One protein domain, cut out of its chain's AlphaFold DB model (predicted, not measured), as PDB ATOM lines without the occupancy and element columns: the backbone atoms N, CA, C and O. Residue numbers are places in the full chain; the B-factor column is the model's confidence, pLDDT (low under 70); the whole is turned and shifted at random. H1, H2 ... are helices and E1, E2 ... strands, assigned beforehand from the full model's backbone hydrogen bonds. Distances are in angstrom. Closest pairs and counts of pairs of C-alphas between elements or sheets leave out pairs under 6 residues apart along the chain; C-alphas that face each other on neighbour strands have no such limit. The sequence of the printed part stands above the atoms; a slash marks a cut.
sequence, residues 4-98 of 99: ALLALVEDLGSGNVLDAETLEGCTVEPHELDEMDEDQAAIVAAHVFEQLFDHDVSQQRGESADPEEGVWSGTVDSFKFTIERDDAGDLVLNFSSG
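Overview. This is residues 4 to 98 of the 99 residues of an uncharacterized protein of Synechococcus sp. XM-24 (UniProt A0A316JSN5). A twisted sheet of four strands has one long helix, H2, running across one face, while a short helix, H1, sits at one end of the domain near E4 and the last residues of H2. The long link between the two helices pairs briefly with the edge strand E4 at residues 16 to 17, and its residues 22 to 26 then pass over the side of H2 away from the sheet. The printed part has 95 residues with two named helices and four named strands, in the order H1 H2 E1 E2 E3 E4; the sheet's order is E1 - E2 - E3 - E4, all antiparallel, and the class is mixed, helices and strands. It is compact, with a radius of gyration of the C-alphas of 11.9 A, and spans 35 by 24 by 24 A.

Arrangement. H1, residues 4 to 12, and H2, residues 38 to 53, touch, H2 with residues 52 to 53 alone; the closest C-alphas are those of Leu 8 and Phe 53, 7.3 A apart, and their lines are about perpendicular at 76 degrees. In both helices every O i to N i+4 pair is within hydrogen-bond range. The strands E1, residues 60 to 66, E2, residues 71 to 76, E3, residues 79 to 85, and E4, residues 91 to 97, form a meander, each strand the antiparallel neighbour of the one before. H1 is on the sheet, its closest C-alphas to E4 being those of Val 9 and Phe 95, 6.3 A apart. H2 is on the sheet at a height of 7.8 A, over E3 and only just over E1 and E2, with 3 of its C-alphas falling on each of these two. It runs across the strands, at 66 degrees to E3 on the local plane. Its closest C-alphas to E1 are those of Glu 38 and Gly 62, 4.2 A apart. In the hairpin E1 and E2, N 61 and O 75 are 2.8 A apart, within hydrogen-bond range; in the hairpin E2 and E3, N 74 and O 81 are, at 3.1 A; in the hairpin E3 and E4, N 82 and O 94 are, at 2.8 A. The edge strands E1 and E4 are apart.

Along the chain. H1 begins at C-alpha 4, (89.941, 58.948, 95.145). H2 measures 21.9 A from C-alpha 38, (93.006, 58.865, 67.612), to C-alpha 53. E1 measures 17.9 A, E3 20.0 A and E4 20.1 A, ending at C-alpha 97, (94.001, 65.085, 85.412).

Size, cuts and confidence. The C-alphas of Ala 4 and Glu 68 are the two farthest apart, 35.8 A. The printed part has no cut. The link from H1 to H2 is long, 25 residues. The mean pLDDT of the printed part is 88.9, and residue 98 is under 70.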
ATOM      1  N   ALA A   4      89.249  60.229  95.031       85.62
ATOM      2  CA  ALA A   4      89.941  58.948  95.145       85.62
ATOM      3  C   ALA A   4      90.451  58.430  93.791       85.62
ATOM      4  O   ALA A   4      91.553  57.896  93.724       85.62
ATOM      5  N   LEU A   5      89.667  58.600  92.723       86.44
ATOM      6  CA  LEU A   5      90.065  58.201  91.374       86.44
ATOM      7  C   LEU A   5      91.191  59.100  90.863       86.44
ATOM      8  O   LEU A   5      92.156  58.602  90.303       86.44
ATOM      9  N   LEU A   6      91.105  60.405  91.130       86.81
ATOM     10  CA  LEU A   6      92.167  61.357  90.817       86.81
ATOM     11  C   LEU A   6      93.501  60.937  91.451       86.81
ATOM     12  O   LEU A   6      94.497  60.826  90.748       86.81
ATOM     13  N   ALA A   7      93.498  60.619  92.748       88.06
ATOM     14  CA  ALA A   7      94.699  60.166  93.444       88.06
ATOM     15  C   ALA A   7      95.262  58.856  92.865       88.06
ATOM     16  O   ALA A   7      96.477  58.697  92.780       88.06
ATOM     17  N   LEU A   8      94.396  57.924  92.452       89.62
ATOM     18  CA  LEU A   8      94.830  56.696  91.786       89.62
ATOM     19  C   LEU A   8      95.437  56.987  90.413       89.62
ATOM     20  O   LEU A   8      96.474  56.426  90.085       89.62
ATOM     21  N   VAL A   9      94.829  57.873  89.625       89.62
ATOM     22  CA  VAL A   9      95.353  58.280  88.316       89.62
ATOM     23  C   VAL A   9      96.711  58.967  88.455       89.62
ATOM     24  O   VAL A   9      97.600  58.724  87.649       89.62
ATOM     25  N   GLU A  10      96.923  59.770  89.493       87.00
ATOM     26  CA  GLU A  10      98.228  60.389  89.741       87.00
ATOM     27  C   GLU A  10      99.300  59.389  90.216       87.00
ATOM     28  O   GLU A  10     100.478  59.586  89.928       87.00
ATOM     29  N   ASP A  11      98.913  58.320  90.921       87.31
ATOM     30  CA  ASP A  11      99.848  57.322  91.466       87.31
ATOM     31  C   ASP A  11     100.151  56.176  90.481       87.31
ATOM     32  O   ASP A  11     101.296  55.744  90.354       87.31
ATOM     33  N   LEU A  12      99.133  55.705  89.755       86.56
ATOM     34  CA  LEU A  12      99.175  54.524  88.880       86.56
ATOM     35  C   LEU A  12      98.916  54.846  87.406       86.56
ATOM     36  O   LEU A  12      99.085  53.988  86.544       86.56
ATOM     37  N   GLY A  13      98.476  56.061  87.082       84.44
ATOM     38  CA  GLY A  13      98.107  56.420  85.715       84.44
ATOM     39  C   GLY A  13      99.293  56.650  84.784       84.44
ATOM     40  O   GLY A  13      99.091  56.657  83.576       84.44
ATOM     41  N   SER A  14     100.519  56.796  85.291       88.94
ATOM     42  CA  SER A  14     101.714  57.037  84.472       88.94
ATOM     43  C   SER A  14     102.603  55.796  84.354       88.94
ATOM     44  O   SER A  14     102.797  55.068  85.325       88.94
ATOM     45  N   GLY A  15     103.181  55.584  83.169       87.50
ATOM     46  CA  GLY A  15     104.124  54.494  82.907       87.50
ATOM     47  C   GLY A  15     103.466  53.153  82.579       87.50
ATOM     48  O   GLY A  15     104.090  52.110  82.776       87.50
ATOM     49  N   ASN A  16     102.219  53.154  82.103       90.25
ATOM     50  CA  ASN A  16     101.506  51.924  81.768       90.25
ATOM     51  C   ASN A  16     101.924  51.436  80.382       90.25
ATOM     52  O   ASN A  16     101.511  52.000  79.374       90.25
ATOM     53  N   VAL A  17     102.747  50.393  80.318       90.38
ATOM     54  CA  VAL A  17     103.175  49.804  79.042       90.38
ATOM     55  C   VAL A  17     102.003  49.063  78.398       90.38
ATOM     56  O   VAL A  17     101.396  48.195  79.023       90.38
ATOM     57  N   LEU A  18     101.699  49.409  77.150       89.19
ATOM     58  CA  LEU A  18     100.708  48.742  76.320       89.19
ATOM     59  C   LEU A  18     101.320  47.477  75.723       89.19
ATOM     60  O   LEU A  18     102.069  47.524  74.750       89.19
ATOM     61  N   ASP A  19     100.970  46.341  76.310       87.06
ATOM     62  CA  ASP A  19     101.369  45.015  75.844       87.06
ATOM     63  C   ASP A  19     100.134  44.150  75.543       87.06
ATOM     64  O   ASP A  19      98.994  44.508  75.866       87.06
ATOM     65  N   ALA A  20     100.352  42.972  74.959       83.38
ATOM     66  CA  ALA A  20      99.302  42.012  74.641       83.38
ATOM     67  C   ALA A  20      98.454  41.635  75.869       83.38
ATOM     68  O   ALA A  20      97.258  41.401  75.727       83.38
ATOM     69  N   GLU A  21      99.056  41.610  77.063       84.62
ATOM     70  CA  GLU A  21      98.340  41.359  78.321       84.62
ATOM     71  C   GLU A  21      97.381  42.507  78.667       84.62
ATOM     72  O   GLU A  21      96.233  42.266  79.026       84.62
ATOM     73  N   THR A  22      97.806  43.763  78.504       85.19
ATOM     74  CA  THR A  22      96.945  44.929  78.784       85.19
ATOM     75  C   THR A  22      95.817  45.086  77.769       85.19
ATOM     76  O   THR A  22      94.734  45.561  78.105       85.19
ATOM     77  N   LEU A  23      96.052  44.637  76.536       85.31
ATOM     78  CA  LEU A  23      95.065  44.609  75.464       85.31
ATOM     79  C   LEU A  23      94.229  43.329  75.451       85.31
ATOM     80  O   LEU A  23      93.434  43.135  74.530       85.31
ATOM     81  N   GLU A  24      94.372  42.445  76.440       83.44
ATOM     82  CA  GLU A  24      93.569  41.231  76.494       83.44
ATOM     83  C   GLU A  24      92.075  41.601  76.543       83.44
ATOM     84  O   GLU A  24      91.603  42.305  77.436       83.44
ATOM     85  N   GLY A  25      91.324  41.167  75.526       79.88
ATOM     86  CA  GLY A  25      89.904  41.502  75.374       79.88
ATOM     87  C   GLY A  25      89.613  42.878  74.762       79.88
ATOM     88  O   GLY A  25      88.439  43.204  74.582       79.88
ATOM     89  N   CYS A  26      90.636  43.656  74.400       84.75
ATOM     90  CA  CYS A  26      90.476  44.893  73.642       84.75
ATOM     91  C   CYS A  26      90.172  44.591  72.162       84.75
ATOM     92  O   CYS A  26      90.449  43.509  71.647       84.75
ATOM     93  N   THR A  27      89.582  45.562  71.462       82.00
ATOM     94  CA  THR A  27      89.338  45.473  70.009       82.00
ATOM     95  C   THR A  27      90.605  45.687  69.186       82.00
ATOM     96  O   THR A  27      90.672  45.198  68.064       82.00
ATOM     97  N   VAL A  28      91.579  46.422  69.723       82.75
ATOM     98  CA  VAL A  28      92.816  46.778  69.024       82.75
ATOM     99  C   VAL A  28      93.891  45.760  69.366       82.75
ATOM    100  O   VAL A  28      94.138  45.490  70.544       82.75
ATOM    101  N   GLU A  29      94.524  45.189  68.345       82.12
ATOM    102  CA  GLU A  29      95.623  44.257  68.557       82.12
ATOM    103  C   GLU A  29      96.936  45.009  68.858       82.12
ATOM    104  O   GLU A  29      97.164  46.098  68.332       82.12
ATOM    105  N   PRO A  30      97.860  44.431  69.654       79.62
ATOM    106  CA  PRO A  30      99.126  45.083  70.018       79.62
ATOM    107  C   PRO A  30      99.972  45.497  68.810       79.62
ATOM    108  O   PRO A  30     100.710  46.469  68.876       79.62
ATOM    109  N   HIS A  31      99.852  44.775  67.696       79.56
ATOM    110  CA  HIS A  31     100.578  45.082  66.467       79.56
ATOM    111  C   HIS A  31      99.938  46.206  65.637       79.56
ATOM    112  O   HIS A  31     100.591  46.724  64.737       79.56
ATOM    113  N   GLU A  32      98.680  46.558  65.907       83.56
ATOM    114  CA  GLU A  32      97.969  47.659  65.245       83.56
ATOM    115  C   GLU A  32      98.153  48.982  65.988       83.56
ATOM    116  O   GLU A  32      97.891  50.037  65.420       83.56
ATOM    117  N   LEU A  33      98.634  48.949  67.237       83.81
ATOM    118  CA  LEU A  33      98.853  50.150  68.039       83.81
ATOM    119  C   LEU A  33      99.767  51.168  67.338       83.81
ATOM    120  O   LEU A  33      99.542  52.367  67.426       83.81
ATOM    121  N   ASP A  34     100.778  50.709  66.604       83.25
ATOM    122  CA  ASP A  34     101.692  51.607  65.892       83.25
ATOM    123  C   ASP A  34     101.048  52.332  64.698       83.25
ATOM    124  O   ASP A  34     101.563  53.353  64.246       83.25
ATOM    125  N   GLU A  35      99.932  51.812  64.189       85.62
ATOM    126  CA  GLU A  35      99.192  52.354  63.045       85.62
ATOM    127  C   GLU A  35      97.818  52.899  63.460       85.62
ATOM    128  O   GLU A  35      97.002  53.221  62.598       85.62
ATOM    129  N   MET A  36      97.552  52.992  64.767       89.19
ATOM    130  CA  MET A  36      96.225  53.315  65.271       89.19
ATOM    131  C   MET A  36      95.876  54.795  65.088       89.19
ATOM    132  O   MET A  36      96.730  55.673  65.206       89.19
ATOM    133  N   ASP A  37      94.600  55.081  64.843       91.62
ATOM    134  CA  ASP A  37      94.078  56.452  64.795       91.62
ATOM    135  C   ASP A  37      93.683  56.958  66.199       91.62
ATOM    136  O   ASP A  37      93.658  56.206  67.180       91.62
ATOM    137  N   GLU A  38      93.314  58.237  66.320       93.06
ATOM    138  CA  GLU A  38      93.006  58.865  67.612       93.06
ATOM    139  C   GLU A  38      91.825  58.195  68.332       93.06
ATOM    140  O   GLU A  38      91.813  58.079  69.561       93.06
ATOM    141  N   ASP A  39      90.841  57.709  67.574       91.81
ATOM    142  CA  ASP A  39      89.688  56.989  68.110       91.81
ATOM    143  C   ASP A  39      90.088  55.616  68.669       91.81
ATOM    144  O   ASP A  39      89.602  55.210  69.728       91.81
ATOM    145  N   GLN A  40      90.997  54.905  67.996       92.12
ATOM    146  CA  GLN A  40      91.510  53.622  68.479       92.12
ATOM    147  C   GLN A  40      92.360  53.806  69.735       92.12
ATOM    148  O   GLN A  40      92.168  53.073  70.706       92.12
ATOM    149  N   ALA A  41      93.209  54.836  69.765       92.69
ATOM    150  CA  ALA A  41      93.961  55.216  70.954       92.69
ATOM    151  C   ALA A  41      93.031  55.491  72.151       92.69
ATOM    152  O   ALA A  41      93.302  55.039  73.262       92.69
ATOM    153  N   ALA A  42      91.892  56.155  71.925       93.62
ATOM    154  CA  ALA A  42      90.897  56.389  72.969       93.62
ATOM    155  C   ALA A  42      90.210  55.105  73.457       93.62
ATOM    156  O   ALA A  42      89.922  54.989  74.647       93.62
ATOM    157  N   ILE A  43      89.964  54.131  72.572       92.31
ATOM    158  CA  ILE A  43      89.428  52.810  72.948       92.31
ATOM    159  C   ILE A  43      90.432  52.037  73.804       92.31
ATOM    160  O   ILE A  43      90.055  51.485  74.835       92.31
ATOM    161  N   VAL A  44      91.704  52.022  73.401       91.94
ATOM    162  CA  VAL A  44      92.780  51.364  74.154       91.94
ATOM    163  C   VAL A  44      92.943  52.012  75.524       91.94
ATOM    164  O   VAL A  44      92.952  51.318  76.538       91.94
ATOM    165  N   ALA A  45      93.006  53.344  75.566       92.81
ATOM    166  CA  ALA A  45      93.118  54.082  76.812       92.81
ATOM    167  C   ALA A  45      91.929  53.807  77.742       92.81
ATOM    168  O   ALA A  45      92.143  53.543  78.920       92.81
ATOM    169  N   ALA A  46      90.695  53.803  77.228       93.31
ATOM    170  CA  ALA A  46      89.512  53.468  78.018       93.31
ATOM    171  C   ALA A  46      89.604  52.051  78.604       93.31
ATOM    172  O   ALA A  46      89.486  51.885  79.814       93.31
ATOM    173  N   HIS A  47      89.927  51.057  77.775       92.50
ATOM    174  CA  HIS A  47      90.049  49.657  78.195       92.50
ATOM    175  C   HIS A  47      91.099  49.458  79.297       92.50
ATOM    176  O   HIS A  47      90.877  48.735  80.268       92.50
ATOM    177  N   VAL A  48      92.256  50.110  79.164       91.12
ATOM    178  CA  VAL A  48      93.320  50.040  80.175       91.12
ATOM    179  C   VAL A  48      92.920  50.791  81.446       91.12
ATOM    180  O   VAL A  48      93.183  50.311  82.547       91.12
ATOM    181  N   PHE A  49      92.234  51.929  81.321       91.69
ATOM    182  CA  PHE A  49      91.726  52.688  82.463       91.69
ATOM    183  C   PHE A  49      90.736  51.862  83.295       91.69
ATOM    184  O   PHE A  49      90.867  51.793  84.517       91.69
ATOM    185  N   GLU A  50      89.791  51.182  82.641       90.44
ATOM    186  CA  GLU A  50      88.825  50.300  83.303       90.44
ATOM    187  C   GLU A  50      89.526  49.180  84.081       90.44
ATOM    188  O   GLU A  50      89.172  48.913  85.228       90.44
ATOM    189  N   GLN A  51      90.560  48.561  83.503       88.50
ATOM    190  CA  GLN A  51      91.313  47.488  84.160       88.50
ATOM    191  C   GLN A  51      92.166  47.964  85.340       88.50
ATOM    192  O   GLN A  51      92.269  47.261  86.344       88.50
ATOM    193  N   LEU A  52      92.795  49.137  85.228       88.62
ATOM    194  CA  LEU A  52      93.664  49.676  86.278       88.62
ATOM    195  C   LEU A  52      92.869  50.214  87.467       88.62
ATOM    196  O   LEU A  52      93.265  50.019  88.618       88.62
ATOM    197  N   PHE A  53      91.765  50.906  87.190       87.56
ATOM    198  CA  PHE A  53      91.016  51.657  88.196       87.56
ATOM    199  C   PHE A  53      89.688  51.009  88.597       87.56
ATOM    200  O   PHE A  53      89.027  51.536  89.492       87.56
ATOM    201  N   ASP A  54      89.303  49.890  87.970       86.81
ATOM    202  CA  ASP A  54      87.978  49.259  88.121       86.81
ATOM    203  C   ASP A  54      86.853  50.295  87.908       86.81
ATOM    204  O   ASP A  54      85.870  50.363  88.648       86.81
ATOM    205  N   HIS A  55      87.049  51.187  86.928       86.94
ATOM    206  CA  HIS A  55      86.182  52.336  86.673       86.94
ATOM    207  C   HIS A  55      85.667  52.333  85.240       86.94
ATOM    208  O   HIS A  55      86.444  52.579  84.327       86.94
ATOM    209  N   ASP A  56      84.358  52.128  85.082       87.44
ATOM    210  CA  ASP A  56      83.651  52.117  83.796       87.44
ATOM    211  C   ASP A  56      83.741  53.483  83.097       87.44
ATOM    212  O   ASP A  56      83.233  54.495  83.593       87.44
ATOM    213  N   VAL A  57      84.412  53.515  81.946       89.94
ATOM    214  CA  VAL A  57      84.623  54.741  81.172       89.94
ATOM    215  C   VAL A  57      83.380  55.030  80.335       89.94
ATOM    216  O   VAL A  57      83.082  54.340  79.362       89.94
ATOM    217  N   SER A  58      82.659  56.102  80.669       87.44
ATOM    218  CA  SER A  58      81.431  56.471  79.951       87.44
ATOM    219  C   SER A  58      81.678  57.370  78.736       87.44
ATOM    220  O   SER A  58      80.870  57.394  77.804       87.44
ATOM    221  N   GLN A  59      82.762  58.148  78.737       88.94
ATOM    222  CA  GLN A  59      83.149  59.011  77.618       88.94
ATOM    223  C   GLN A  59      84.614  58.808  77.259       88.94
ATOM    224  O   GLN A  59      85.478  58.967  78.105       88.94
ATOM    225  N   GLN A  60      84.896  58.568  75.983       93.12
ATOM    226  CA  GLN A  60      86.250  58.537  75.443       93.12
ATOM    227  C   GLN A  60      86.298  59.328  74.142       93.12
ATOM    228  O   GLN A  60      85.332  59.340  73.373       93.12
ATOM    229  N   ARG A  61      87.407  60.020  73.908       93.69
ATOM    230  CA  ARG A  61      87.593  60.827  72.709       93.69
ATOM    231  C   ARG A  61      89.065  60.939  72.349       93.69
ATOM    232  O   ARG A  61      89.856  61.410  73.162       93.69
ATOM    233  N   GLY A  62      89.393  60.581  71.112       93.81
ATOM    234  CA  GLY A  62      90.682  60.892  70.506       93.81
ATOM    235  C   GLY A  62      90.798  62.379  70.182       93.81
ATOM    236  O   GLY A  62      89.831  62.994  69.720       93.81
ATOM    237  N   GLU A  63      91.960  62.971  70.450       93.25
ATOM    238  CA  GLU A  63      92.258  64.363  70.091       93.25
ATOM    239  C   GLU A  63      93.334  64.473  69.010       93.25
ATOM    240  O   GLU A  63      93.145  65.239  68.065       93.25
ATOM    241  N   SER A  64      94.433  63.727  69.136       93.19
ATOM    242  CA  SER A  64      95.515  63.700  68.142       93.19
ATOM    243  C   SER A  64      96.096  62.299  68.022       93.19
ATOM    244  O   SER A  64      96.213  61.589  69.026       93.19
ATOM    245  N   ALA A  65      96.489  61.939  66.808       93.00
ATOM    246  CA  ALA A  65      97.204  60.715  66.491       93.00
ATOM    247  C   ALA A  65      98.332  61.034  65.518       93.00
ATOM    248  O   ALA A  65      98.100  61.420  64.373       93.00
ATOM    249  N   ASP A  66      99.555  60.856  65.996       91.75
ATOM    250  CA  ASP A  66     100.785  61.154  65.286       91.75
ATOM    251  C   ASP A  66     101.651  59.881  65.266       91.75
ATOM    252  O   ASP A  66     102.646  59.783  65.988       91.75
ATOM    253  N   PRO A  67     101.300  58.880  64.434       87.12
ATOM    254  CA  PRO A  67     102.029  57.609  64.354       87.12
ATOM    255  C   PRO A  67     103.479  57.781  63.869       87.12
ATOM    256  O   PRO A  67     104.343  56.956  64.171       87.12
ATOM    257  N   GLU A  68     103.774  58.869  63.146       86.12
ATOM    258  CA  GLU A  68     105.138  59.223  62.735       86.12
ATOM    259  C   GLU A  68     106.014  59.641  63.925       86.12
ATOM    260  O   GLU A  68     107.189  59.273  63.979       86.12
ATOM    261  N   GLU A  69     105.447  60.389  64.877       86.62
ATOM    262  CA  GLU A  69     106.117  60.735  66.136       86.62
ATOM    263  C   GLU A  69     105.974  59.617  67.180       86.62
ATOM    264  O   GLU A  69     106.733  59.577  68.145       86.62
ATOM    265  N   GLY A  70     105.046  58.679  66.961       90.38
ATOM    266  CA  GLY A  70     104.692  57.630  67.909       90.38
ATOM    267  C   GLY A  70     103.956  58.195  69.119       90.38
ATOM    268  O   GLY A  70     104.224  57.762  70.236       90.38
ATOM    269  N   VAL A  71     103.089  59.191  68.907       92.69
ATOM    270  CA  VAL A  71     102.359  59.881  69.975       92.69
ATOM    271  C   VAL A  71     100.870  59.932  69.660       92.69
ATOM    272  O   VAL A  71     100.460  60.316  68.570       92.69
ATOM    273  N   TRP A  72     100.041  59.600  70.643       94.88
ATOM    274  CA  TRP A  72      98.590  59.712  70.581       94.88
ATOM    275  C   TRP A  72      98.075  60.366  71.850       94.88
ATOM    276  O   TRP A  72      98.613  60.167  72.936       94.88
ATOM    277  N   SER A  73      97.014  61.152  71.739       94.94
ATOM    278  CA  SER A  73      96.444  61.850  72.885       94.94
ATOM    279  C   SER A  73      94.937  61.978  72.781       94.94
ATOM    280  O   SER A  73      94.354  61.979  71.693       94.94
ATOM    281  N   GLY A  74      94.302  62.107  73.938       95.00
ATOM    282  CA  GLY A  74      92.873  62.331  74.017       95.00
ATOM    283  C   GLY A  74      92.373  62.411  75.445       95.00
ATOM    284  O   GLY A  74      93.122  62.692  76.384       95.00
ATOM    285  N   THR A  75      91.081  62.146  75.612       94.12
ATOM    286  CA  THR A  75      90.400  62.197  76.905       94.12
ATOM    287  C   THR A  75      89.539  60.963  77.170       94.12
ATOM    288  O   THR A  75      88.910  60.429  76.258       94.12
ATOM    289  N   VAL A  76      89.489  60.540  78.434       92.50
ATOM    290  CA  VAL A  76      88.601  59.503  78.980       92.50
ATOM    291  C   VAL A  76      87.973  59.981  80.286       92.50
ATOM    292  O   VAL A  76      88.675  60.323  81.225       92.50
ATOM    293  N   ASP A  77      86.647  60.060  80.329       88.06
ATOM    294  CA  ASP A  77      85.816  60.475  81.468       88.06
ATOM    295  C   ASP A  77      86.337  61.709  82.234       88.06
ATOM    296  O   ASP A  77      86.267  61.807  83.455       88.06
ATOM    297  N   SER A  78      86.835  62.711  81.499       87.50
ATOM    298  CA  SER A  78      87.464  63.957  82.003       87.50
ATOM    299  C   SER A  78      88.957  63.871  82.359       87.50
ATOM    300  O   SER A  78      89.568  64.901  82.642       87.50
ATOM    301  N   PHE A  79      89.575  62.695  82.309       91.31
ATOM    302  CA  PHE A  79      91.027  62.527  82.369       91.31
ATOM    303  C   PHE A  79      91.637  62.658  80.982       91.31
ATOM    304  O   PHE A  79      91.034  62.270  79.985       91.31
ATOM    305  N   LYS A  80      92.846  63.207  80.910       93.69
ATOM    306  CA  LYS A  80      93.638  63.216  79.683       93.69
ATOM    307  C   LYS A  80      94.477  61.955  79.639       93.69
ATOM    308  O   LYS A  80      94.999  61.535  80.669       93.69
ATOM    309  N   PHE A  81      94.621  61.385  78.455       94.50
ATOM    310  CA  PHE A  81      95.548  60.294  78.213       94.50
ATOM    311  C   PHE A  81      96.552  60.685  77.133       94.50
ATOM    312  O   PHE A  81      96.261  61.477  76.231       94.50
ATOM    313  N   THR A  82      97.752  60.138  77.235       94.88
ATOM    314  CA  THR A  82      98.822  60.289  76.254       94.88
ATOM    315  C   THR A  82      99.513  58.948  76.111       94.88
ATOM    316  O   THR A  82      99.968  58.379  77.097       94.88
ATOM    317  N   ILE A  83      99.537  58.430  74.894       93.50
ATOM    318  CA  ILE A  83     100.305  57.253  74.518       93.50
ATOM    319  C   ILE A  83     101.528  57.772  73.786       93.50
ATOM    320  O   ILE A  83     101.386  58.532  72.833       93.50
ATOM    321  N   GLU A  84     102.713  57.380  74.215       93.25
ATOM    322  CA  GLU A  84     103.958  57.732  73.541       93.25
ATOM    323  C   GLU A  84     104.865  56.514  73.437       93.25
ATOM    324  O   GLU A  84     104.851  55.640  74.306       93.25
ATOM    325  N   ARG A  85     105.645  56.435  72.361       91.62
ATOM    326  CA  ARG A  85     106.644  55.382  72.199       91.62
ATOM    327  C   ARG A  85     107.916  55.752  72.964       91.62
ATOM    328  O   ARG A  85     108.533  56.775  72.676       91.62
ATOM    329  N   ASP A  86     108.323  54.905  73.905       89.44
ATOM    330  CA  ASP A  86     109.561  55.074  74.674       89.44
ATOM    331  C   ASP A  86     110.812  54.726  73.835       89.44
ATOM    332  O   ASP A  86     110.720  54.141  72.750       89.44
ATOM    333  N   ASP A  87     112.009  55.039  74.346       85.94
ATOM    334  CA  ASP A  87     113.305  54.697  73.738       85.94
ATOM    335  C   ASP A  87     113.467  53.188  73.450       85.94
ATOM    336  O   ASP A  87     114.220  52.798  72.551       85.94
ATOM    337  N   ALA A  88     112.770  52.324  74.198       86.75
ATOM    338  CA  ALA A  88     112.744  50.879  73.964       86.75
ATOM    339  C   ALA A  88     111.892  50.456  72.748       86.75
ATOM    340  O   ALA A  88     112.057  49.344  72.242       86.75
ATOM    341  N   GLY A  89     111.038  51.348  72.242       84.81
ATOM    342  CA  GLY A  89     110.058  51.062  71.197       84.81
ATOM    343  C   GLY A  89     108.695  50.612  71.728       84.81
ATOM    344  O   GLY A  89     107.805  50.350  70.925       84.81
ATOM    345  N   ASP A  90     108.532  50.542  73.048       89.12
ATOM    346  CA  ASP A  90     107.282  50.175  73.706       89.12
ATOM    347  C   ASP A  90     106.338  51.377  73.790       89.12
ATOM    348  O   ASP A  90     106.766  52.509  74.020       89.12
ATOM    349  N   LEU A  91     105.041  51.131  73.624       90.50
ATOM    350  CA  LEU A  91     104.025  52.167  73.752       90.50
ATOM    351  C   LEU A  91     103.620  52.313  75.213       90.50
ATOM    352  O   LEU A  91     103.191  51.355  75.849       90.50
ATOM    353  N   VAL A  92     103.751  53.519  75.746       92.56
ATOM    354  CA  VAL A  92     103.496  53.829  77.148       92.56
ATOM    355  C   VAL A  92     102.316  54.777  77.247       92.56
ATOM    356  O   VAL A  92     102.342  55.890  76.730       92.56
ATOM    357  N   LEU A  93     101.282  54.332  77.947       92.69
ATOM    358  CA  LEU A  93     100.091  55.088  78.274       92.69
ATOM    359  C   LEU A  93     100.274  55.826  79.604       92.69
ATOM    360  O   LEU A  93     100.616  55.255  80.643       92.69
ATOM    361  N   ASN A  94      99.994  57.119  79.559       93.88
ATOM    362  CA  ASN A  94     100.034  58.027  80.684       93.88
ATOM    363  C   ASN A  94      98.691  58.739  80.813       93.88
ATOM    364  O   ASN A  94      98.228  59.388  79.879       93.88
ATOM    365  N   PHE A  95      98.084  58.652  81.986       93.19
ATOM    366  CA  PHE A  95      96.895  59.396  82.358       93.19
ATOM    367  C   PHE A  95      97.267  60.589  83.224       93.19
ATOM    368  O   PHE A  95      98.191  60.548  84.035       93.19
ATOM    369  N   SER A  96      96.516  61.668  83.059       90.56
ATOM    370  CA  SER A  96      96.673  62.888  83.830       90.56
ATOM    371  C   SER A  96      95.311  63.520  84.082       90.56
ATOM    372  O   SER A  96      94.354  63.317  83.328       90.56
ATOM    373  N   SER A  97      95.203  64.304  85.150       85.50
ATOM    374  CA  SER A  97      94.001  65.085  85.412       85.50
ATOM    375  C   SER A  97      93.763  66.077  84.269       85.50
ATOM    376  O   SER A  97      94.656  66.860  83.931       85.50
ATOM    377  N   GLY A  98      92.571  66.067  83.673       69.12
ATOM    378  CA  GLY A  98      92.150  67.161  82.806       69.12
ATOM    379  C   GLY A  98      91.932  68.423  83.644       69.12
ATOM    380  O   GLY A  98      91.186  68.375  84.617       69.12
TER     381      GLY A  98